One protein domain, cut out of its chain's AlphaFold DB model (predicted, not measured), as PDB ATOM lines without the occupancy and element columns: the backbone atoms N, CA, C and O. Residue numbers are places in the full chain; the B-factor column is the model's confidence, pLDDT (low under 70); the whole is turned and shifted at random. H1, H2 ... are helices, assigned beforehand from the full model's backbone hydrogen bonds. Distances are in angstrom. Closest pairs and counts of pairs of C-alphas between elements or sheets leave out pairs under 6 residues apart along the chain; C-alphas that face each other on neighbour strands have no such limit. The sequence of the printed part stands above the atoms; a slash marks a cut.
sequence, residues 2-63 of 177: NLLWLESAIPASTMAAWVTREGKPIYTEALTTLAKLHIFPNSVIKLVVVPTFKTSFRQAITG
ATOM      1  N   ASN A   2     163.741 140.355 184.651       79.81
ATOM      2  CA  ASN A   2     165.154 140.181 185.042       79.81
ATOM      3  C   ASN A   2     165.997 141.472 184.978       79.81
ATOM      4  O   ASN A   2     166.738 141.767 185.908       79.81
ATOM      5  N   LEU A   3     165.809 142.295 183.940       82.50
ATOM      6  CA  LEU A   3     166.475 143.599 183.780       82.50
ATOM      7  C   LEU A   3     166.222 144.588 184.924       82.50
ATOM      8  O   LEU A   3     167.043 145.467 185.169       82.50
ATOM      9  N   LEU A   4     165.107 144.439 185.641       85.88
ATOM     10  CA  LEU A   4     164.797 145.276 186.789       85.88
ATOM     11  C   LEU A   4     165.745 144.995 187.954       85.88
ATOM     12  O   LEU A   4     166.071 145.913 188.692       85.88
ATOM     13  N   TRP A   5     166.198 143.754 188.128       86.19
ATOM     14  CA  TRP A   5     167.013 143.319 189.270       86.19
ATOM     15  C   TRP A   5     168.516 143.308 188.979       86.19
ATOM     16  O   TRP A   5     169.321 143.289 189.901       86.19
ATOM     17  N   LEU A   6     168.901 143.402 187.708       86.38
ATOM     18  CA  LEU A   6     170.298 143.488 187.294       86.38
ATOM     19  C   LEU A   6     170.873 144.873 187.590       86.38
ATOM     20  O   LEU A   6     170.358 145.871 187.091       86.38
ATOM     21  N   GLU A   7     171.937 144.947 188.389       80.12
ATOM     22  CA  GLU A   7     172.595 146.221 188.723       80.12
ATOM     23  C   GLU A   7     173.507 146.756 187.618       80.12
ATOM     24  O   GLU A   7     173.716 147.963 187.524       80.12
ATOM     25  N   SER A   8     173.984 145.885 186.732       83.75
ATOM     26  CA  SER A   8     174.826 146.252 185.600       83.75
ATOM     27  C   SER A   8     174.078 146.169 184.270       83.75
ATOM     28  O   SER A   8     173.130 145.401 184.095       83.75
ATOM     29  N   ALA A   9     174.533 146.974 183.309       85.44
ATOM     30  CA  ALA A   9     174.077 146.881 181.931       85.44
ATOM     31  C   ALA A   9     174.494 145.533 181.328       85.44
ATOM     32  O   ALA A   9     175.640 145.109 181.498       85.44
ATOM     33  N   ILE A  10     173.594 144.895 180.582       88.75
ATOM     34  CA  ILE A  10     173.867 143.603 179.944       88.75
ATOM     35  C   ILE A  10     173.997 143.736 178.428       88.75
ATOM     36  O   ILE A  10     173.331 144.586 177.831       88.75
ATOM     37  N   PRO A  11     174.828 142.912 177.769       88.75
ATOM     38  CA  PRO A  11     174.894 142.894 176.314       88.75
ATOM     39  C   PRO A  11     173.540 142.536 175.693       88.75
ATOM     40  O   PRO A  11     172.865 141.606 176.143       88.75
ATOM     41  N   ALA A  12     173.162 143.227 174.616       85.56
ATOM     42  CA  ALA A  12     171.929 142.920 173.885       85.56
ATOM     43  C   ALA A  12     171.920 141.479 173.336       85.56
ATOM     44  O   ALA A  12     170.879 140.823 173.319       85.56
ATOM     45  N   SER A  13     173.093 140.951 172.966       87.12
ATOM     46  CA  SER A  13     173.270 139.566 172.513       87.12
ATOM     47  C   SER A  13     172.870 138.532 173.568       87.12
ATOM     48  O   SER A  13     172.288 137.508 173.219       87.12
ATOM     49  N   THR A  14     173.123 138.806 174.851       88.06
ATOM     50  CA  THR A  14     172.757 137.915 175.960       88.06
ATOM     51  C   THR A  14     171.243 137.779 176.085       88.06
ATOM     52  O   THR A  14     170.741 136.669 176.219       88.06
ATOM     53  N   MET A  15     170.504 138.887 175.981       85.25
ATOM     54  CA  MET A  15     169.038 138.844 175.992       85.25
ATOM     55  C   MET A  15     168.477 138.208 174.723       85.25
ATOM     56  O   MET A  15     167.553 137.406 174.807       85.25
ATOM     57  N   ALA A  16     169.049 138.526 173.559       87.06
ATOM     58  CA  ALA A  16     168.621 137.961 172.283       87.06
ATOM     59  C   ALA A  16     168.801 136.432 172.221       87.06
ATOM     60  O   ALA A  16     168.037 135.758 171.535       87.06
ATOM     61  N   ALA A  17     169.771 135.879 172.959       89.94
ATOM     62  CA  ALA A  17     169.980 134.436 173.066       89.94
ATOM     63  C   ALA A  17     168.835 133.703 173.791       89.94
ATOM     64  O   ALA A  17     168.654 132.507 173.581       89.94
ATOM     65  N   TRP A  18     168.049 134.398 174.620       87.62
ATOM     66  CA  TRP A  18     166.887 133.827 175.316       87.62
ATOM     67  C   TRP A  18     165.592 133.904 174.497       87.62
ATOM     68  O   TRP A  18     164.548 133.441 174.949       87.62
ATOM     69  N   VAL A  19     165.644 134.492 173.298       91.19
ATOM     70  CA  VAL A  19     164.482 134.678 172.425       91.19
ATOM     71  C   VAL A  19     164.428 133.553 171.395       91.19
ATOM     72  O   VAL A  19     165.394 133.297 170.674       91.19
ATOM     73  N   THR A  20     163.277 132.888 171.290       93.75
ATOM     74  CA  THR A  20     163.038 131.869 170.260       93.75
ATOM     75  C   THR A  20     163.092 132.484 168.861       93.75
ATOM     76  O   THR A  20     162.886 133.684 168.674       93.75
ATOM     77  N   ARG A  21     163.347 131.667 167.832       90.00
ATOM     78  CA  ARG A  21     163.422 132.152 166.442       90.00
ATOM     79  C   ARG A  21     162.147 132.888 166.010       90.00
ATOM     80  O   ARG A  21     162.247 133.899 165.325       90.00
ATOM     81  N   GLU A  22     160.994 132.394 166.444       92.69
ATOM     82  CA  GLU A  22     159.664 132.950 166.165       92.69
ATOM     83  C   GLU A  22     159.396 134.259 166.925       92.69
ATOM     84  O   GLU A  22     158.707 135.133 166.411       92.69
ATOM     85  N   GLY A  23     159.981 134.435 168.117       91.62
ATOM     86  CA  GLY A  23     159.791 135.622 168.962       91.62
ATOM     87  C   GLY A  23     160.695 136.812 168.626       91.62
ATOM     88  O   GLY A  23     160.498 137.900 169.165       91.62
ATOM     89  N   LYS A  24     161.679 136.643 167.731       90.81
ATOM     90  CA  LYS A  24     162.594 137.716 167.300       90.81
ATOM     91  C   LYS A  24     161.897 138.999 166.815       90.81
ATOM     92  O   LYS A  24     162.298 140.056 167.296       90.81
ATOM     93  N   PRO A  25     160.887 138.961 165.918       93.25
ATOM     94  CA  PRO A  25     160.216 140.183 165.468       93.25
ATOM     95  C   PRO A  25     159.566 140.948 166.628       93.25
ATOM     96  O   PRO A  25     159.801 142.145 166.776       93.25
ATOM     97  N   ILE A  26     158.847 140.240 167.506       93.62
ATOM     98  CA  ILE A  26     158.172 140.818 168.678       93.62
ATOM     99  C   ILE A  26     159.196 141.431 169.640       93.62
ATOM    100  O   ILE A  26     158.999 142.521 170.169       93.62
ATOM    101  N   TYR A  27     160.324 140.751 169.853       90.06
ATOM    102  CA  TYR A  27     161.400 141.252 170.703       90.06
ATOM    103  C   TYR A  27     162.002 142.562 170.174       90.06
ATOM    104  O   TYR A  27     162.180 143.512 170.938       90.06
ATOM    105  N   THR A  28     162.290 142.642 168.873       88.94
ATOM    106  CA  THR A  28     162.828 143.861 168.250       88.94
ATOM    107  C   THR A  28     161.831 145.020 168.311       88.94
ATOM    108  O   THR A  28     162.221 146.155 168.599       88.94
ATOM    109  N   GLU A  29     160.545 144.742 168.095       92.25
ATOM    110  CA  GLU A  29     159.480 145.733 168.238       92.25
ATOM    111  C   GLU A  29     159.379 146.239 169.683       92.25
ATOM    112  O   GLU A  29     159.398 147.447 169.918       92.25
ATOM    113  N   ALA A  30     159.386 145.335 170.665       90.44
ATOM    114  CA  ALA A  30     159.350 145.687 172.080       90.44
ATOM    115  C   ALA A  30     160.547 146.557 172.495       90.44
ATOM    116  O   ALA A  30     160.362 147.557 173.186       90.44
ATOM    117  N   LEU A  31     161.768 146.234 172.047       88.00
ATOM    118  CA  LEU A  31     162.945 147.076 172.299       88.00
ATOM    119  C   LEU A  31     162.788 148.474 171.698       88.00
ATOM    120  O   LEU A  31     163.133 149.463 172.345       88.00
ATOM    121  N   THR A  32     162.239 148.561 170.487       89.38
ATOM    122  CA  THR A  32     161.987 149.840 169.813       89.38
ATOM    123  C   THR A  32     160.967 150.672 170.587       89.38
ATOM    124  O   THR A  32     161.174 151.866 170.794       89.38
ATOM    125  N   THR A  33     159.891 150.053 171.069       91.44
ATOM    126  CA  THR A  33     158.881 150.713 171.904       91.44
ATOM    127  C   THR A  33     159.473 151.182 173.232       91.44
ATOM    128  O   THR A  33     159.278 152.332 173.616       91.44
ATOM    129  N   LEU A  34     160.267 150.349 173.908       89.38
ATOM    130  CA  LEU A  34     160.919 150.713 175.171       89.38
ATOM    131  C   LEU A  34     161.943 151.849 175.006       89.38
ATOM    132  O   LEU A  34     162.082 152.674 175.909       89.38
ATOM    133  N   ALA A  35     162.624 151.923 173.860       88.19
ATOM    134  CA  ALA A  35     163.501 153.040 173.514       88.19
ATOM    135  C   ALA A  35     162.709 154.332 173.241       88.19
ATOM    136  O   ALA A  35     163.053 155.386 173.771       88.19
ATOM    137  N   LYS A  36     161.601 154.249 172.487       89.81
ATOM    138  CA  LYS A  36     160.688 155.386 172.241       89.81
ATOM    139  C   LYS A  36     160.066 155.936 173.526       89.81
ATOM    140  O   LYS A  36     159.847 157.134 173.629       89.81
ATOM    141  N   LEU A  37     159.802 155.068 174.502       90.44
ATOM    142  CA  LEU A  37     159.301 155.441 175.829       90.44
ATOM    143  C   LEU A  37     160.409 155.914 176.786       90.44
ATOM    144  O   LEU A  37     160.130 156.150 177.958       90.44
ATOM    145  N   HIS A  38     161.661 156.017 176.326       88.19
ATOM    146  CA  HIS A  38     162.824 156.380 177.142       88.19
ATOM    147  C   HIS A  38     163.045 155.477 178.375       88.19
ATOM    148  O   HIS A  38     163.682 155.885 179.343       88.19
ATOM    149  N   ILE A  39     162.557 154.231 178.350       90.12
ATOM    150  CA  ILE A  39     162.772 153.243 179.424       90.12
ATOM    151  C   ILE A  39     164.166 152.619 179.301       90.12
ATOM    152  O   ILE A  39     164.838 152.368 180.307       90.12
ATOM    153  N   PHE A  40     164.608 152.398 178.064       87.00
ATOM    154  CA  PHE A  40     166.002 152.121 177.739       87.00
ATOM    155  C   PHE A  40     166.638 153.374 177.126       87.00
ATOM    156  O   PHE A  40     166.020 154.002 176.265       87.00
ATOM    157  N   PRO A  41     167.872 153.744 177.511       77.94
ATOM    158  CA  PRO A  41     168.639 154.696 176.728       77.94
ATOM    159  C   PRO A  41     168.918 154.081 175.350       77.94
ATOM    160  O   PRO A  41     169.000 152.859 175.224       77.94
ATOM    161  N   ASN A  42     169.087 154.924 174.327       69.44
ATOM    162  CA  ASN A  42     169.320 154.532 172.929       69.44
ATOM    163  C   ASN A  42     170.698 153.864 172.710       69.44
ATOM    164  O   ASN A  42     171.503 154.312 171.897       69.44
ATOM    165  N   SER A  43     171.004 152.797 173.449       73.00
ATOM    166  CA  SER A  43     172.193 151.972 173.281       73.00
ATOM    167  C   SER A  43     171.799 150.621 172.703       73.00
ATOM    168  O   SER A  43     171.124 149.814 173.336       73.00
ATOM    169  N   VAL A  44     172.268 150.365 171.487       69.50
ATOM    170  CA  VAL A  44     172.036 149.107 170.760       69.50
ATOM    171  C   VAL A  44     172.928 147.967 171.266       69.50
ATOM    172  O   VAL A  44     172.678 146.801 170.977       69.50
ATOM    173  N   ILE A  45     173.985 148.298 172.015       78.81
ATOM    174  CA  ILE A  45     175.030 147.354 172.438       78.81
ATOM    175  C   ILE A  45     174.765 146.855 173.860       78.81
ATOM    176  O   ILE A  45     174.947 145.670 174.151       78.81
ATOM    177  N   LYS A  46     174.333 147.755 174.750       83.75
ATOM    178  CA  LYS A  46     174.102 147.461 176.165       83.75
ATOM    179  C   LYS A  46     172.688 147.855 176.562       83.75
ATOM    180  O   LYS A  46     172.308 149.016 176.458       83.75
ATOM    181  N   LEU A  47     171.945 146.889 177.079       83.88
ATOM    182  CA  LEU A  47     170.622 147.097 177.641       83.88
ATOM    183  C   LEU A  47     170.768 147.494 179.108       83.88
ATOM    184  O   LEU A  47     171.318 146.745 179.920       83.88
ATOM    185  N   VAL A  48     170.267 148.678 179.442       87.06
ATOM    186  CA  VAL A  48     170.197 149.189 180.812       87.06
ATOM    187  C   VAL A  48     168.866 149.902 180.995       87.06
ATOM    188  O   VAL A  48     168.475 150.696 180.152       87.06
ATOM    189  N   VAL A  49     168.146 149.608 182.074       88.50
ATOM    190  CA  VAL A  49     166.916 150.338 182.417       88.50
ATOM    191  C   VAL A  49     167.310 151.676 183.032       88.50
ATOM    192  O   VAL A  49     168.224 151.717 183.860       88.50
ATOM    193  N   VAL A  50     166.619 152.758 182.672       90.50
ATOM    194  CA  VAL A  50     166.832 154.067 183.302       90.50
ATOM    195  C   VAL A  50     166.726 153.945 184.839       90.50
ATOM    196  O   VAL A  50     165.736 153.396 185.332       90.50
ATOM    197  N   PRO A  51     167.710 154.442 185.622       89.25
ATOM    198  CA  PRO A  51     167.761 154.218 187.071       89.25
ATOM    199  C   PRO A  51     166.530 154.699 187.849       89.25
ATOM    200  O   PRO A  51     166.116 154.040 188.806       89.25
ATOM    201  N   THR A  52     165.923 155.816 187.436       89.81
ATOM    202  CA  THR A  52     164.693 156.342 188.050       89.81
ATOM    203  C   THR A  52     163.519 155.402 187.802       89.81
ATOM    204  O   THR A  52     162.906 154.944 188.762       89.81
ATOM    205  N   PHE A  53     163.282 155.011 186.544       89.81
ATOM    206  CA  PHE A  53     162.257 154.025 186.185       89.81
ATOM    207  C   PHE A  53     162.457 152.712 186.950       89.81
ATOM    208  O   PHE A  53     161.519 152.172 187.526       89.81
ATOM    209  N   LYS A  54     163.698 152.221 187.012       90.12
ATOM    210  CA  LYS A  54     164.061 150.989 187.717       90.12
ATOM    211  C   LYS A  54     163.733 151.069 189.212       90.12
ATOM    212  O   LYS A  54     163.123 150.148 189.746       90.12
ATOM    213  N   THR A  55     164.108 152.162 189.877       89.06
ATOM    214  CA  THR A  55     163.837 152.378 191.308       89.06
ATOM    215  C   THR A  55     162.339 152.492 191.583       89.06
ATOM    216  O   THR A  55     161.826 151.760 192.427       89.06
ATOM    217  N   SER A  56     161.624 153.340 190.836       88.50
ATOM    218  CA  SER A  56     160.179 153.534 191.007       88.50
ATOM    219  C   SER A  56     159.385 152.263 190.712       88.50
ATOM    220  O   SER A  56     158.456 151.929 191.440       88.50
ATOM    221  N   PHE A  57     159.774 151.502 189.687       89.00
ATOM    222  CA  PHE A  57     159.096 150.254 189.349       89.00
ATOM    223  C   PHE A  57     159.375 149.151 190.379       89.00
ATOM    224  O   PHE A  57     158.457 148.418 190.730       89.00
ATOM    225  N   ARG A  58     160.600 149.062 190.930       89.50
ATOM    226  CA  ARG A  58     160.902 148.179 192.076       89.50
ATOM    227  C   ARG A  58     160.021 148.518 193.276       89.50
ATOM    228  O   ARG A  58     159.397 147.623 193.827       89.50
ATOM    229  N   GLN A  59     159.940 149.798 193.635       87.88
ATOM    230  CA  GLN A  59     159.087 150.281 194.722       87.88
ATOM    231  C   GLN A  59     157.621 149.882 194.509       87.88
ATOM    232  O   GLN A  59     157.026 149.269 195.393       87.88
ATOM    233  N   ALA A  60     157.081 150.117 193.309       87.19
ATOM    234  CA  ALA A  60     155.704 149.769 192.971       87.19
ATOM    235  C   ALA A  60     155.399 148.266 193.118       87.19
ATOM    236  O   ALA A  60     154.337 147.912 193.623       87.19
ATOM    237  N   ILE A  61     156.318 147.373 192.720       87.56
ATOM    238  CA  ILE A  61     156.082 145.917 192.791       87.56
ATOM    239  C   ILE A  61     156.375 145.302 194.163       87.56
ATOM    240  O   ILE A  61     155.845 144.237 194.465       87.56
ATOM    241  N   THR A  62     157.224 145.924 194.987       88.25
ATOM    242  CA  THR A  62     157.534 145.425 196.339       88.25
ATOM    243  C   THR A  62     156.710 146.103 197.429       88.25
ATOM    244  O   THR A  62     156.959 145.853 198.605       88.25
ATOM    245  N   GLY A  63     155.787 147.002 197.071       79.69
ATOM    246  CA  GLY A  63     155.076 147.843 198.040       79.69
ATOM    247  C   GLY A  63     156.009 148.772 198.826       79.69
ATOM    248  O   GLY A  63     155.709 149.137 199.958       79.69
TER     249      GLY A  63
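What this domain is: This is residues 2 to 63 of the 177 residues of the protein "RNA polymerase II transcription factor B subunit 2" of Laccaria amethystina LaAM-08-1 (UniProt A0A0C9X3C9). Two longer helices, H3 and H4, lie toward opposite ends of an elongated body and do not meet; two extended links, residues 6 to 11 and residues 45 to 50, run between the two ends. Short H2 lies near the first residues of H3 at one end, and short H1 lies near H4 at the other. The printed part has 62 residues, with named helices H1, H2, H3 and H4 in that order along the chain and no named strand; the class is all helix, with 34 residues in named helices. It is only just compact, close to loose, with a radius of gyration of the C-alphas of 12.2 A and spans of 36 by 20 by 19 A.

Where its parts are: H1, residues 2 to 5, begins at C-alpha 2 (165.154, 140.181, 185.042). H2 is residues 12 to 16. H3, residues 24 to 36, is 18.4 A long and begins at C-alpha 24 (162.594, 137.716, 167.300). H4, residues 51 to 62, is 16.4 A long and ends at C-alpha 62 (157.534, 145.425, 196.339).

How they stand to each other: H1 and H4 only just touch, with 3 pairs of C-alphas within 8 A; the closest are those of Leu 4 and Lys 54, 5.8 A apart. H4 touches H1 with residues 54 to 58 alone. H2 and H3 are close but not clearly touching; their closest C-alphas, those of Ala 16 and Lys 24, are 7.8 A apart. H3 and H4 are apart, and so are H1 and H2, H1 and H3, and H2 and H4. Residues 10 to 11 pair with residues 46 to 47, antiparallel. In H2, H3 and H4 every O i to N i+4 pair is within hydrogen-bond range; H1 is too short for such a pair.

The domain as a whole: The C-alphas farthest apart, those of Arg 21 and Gly 63, are 36.3 A apart. The printed part has no cut. The link from H3 to H4, residues 37 to 50, is long. The mean pLDDT of the printed part is 87.0, and residues 42 and 44 are under 70.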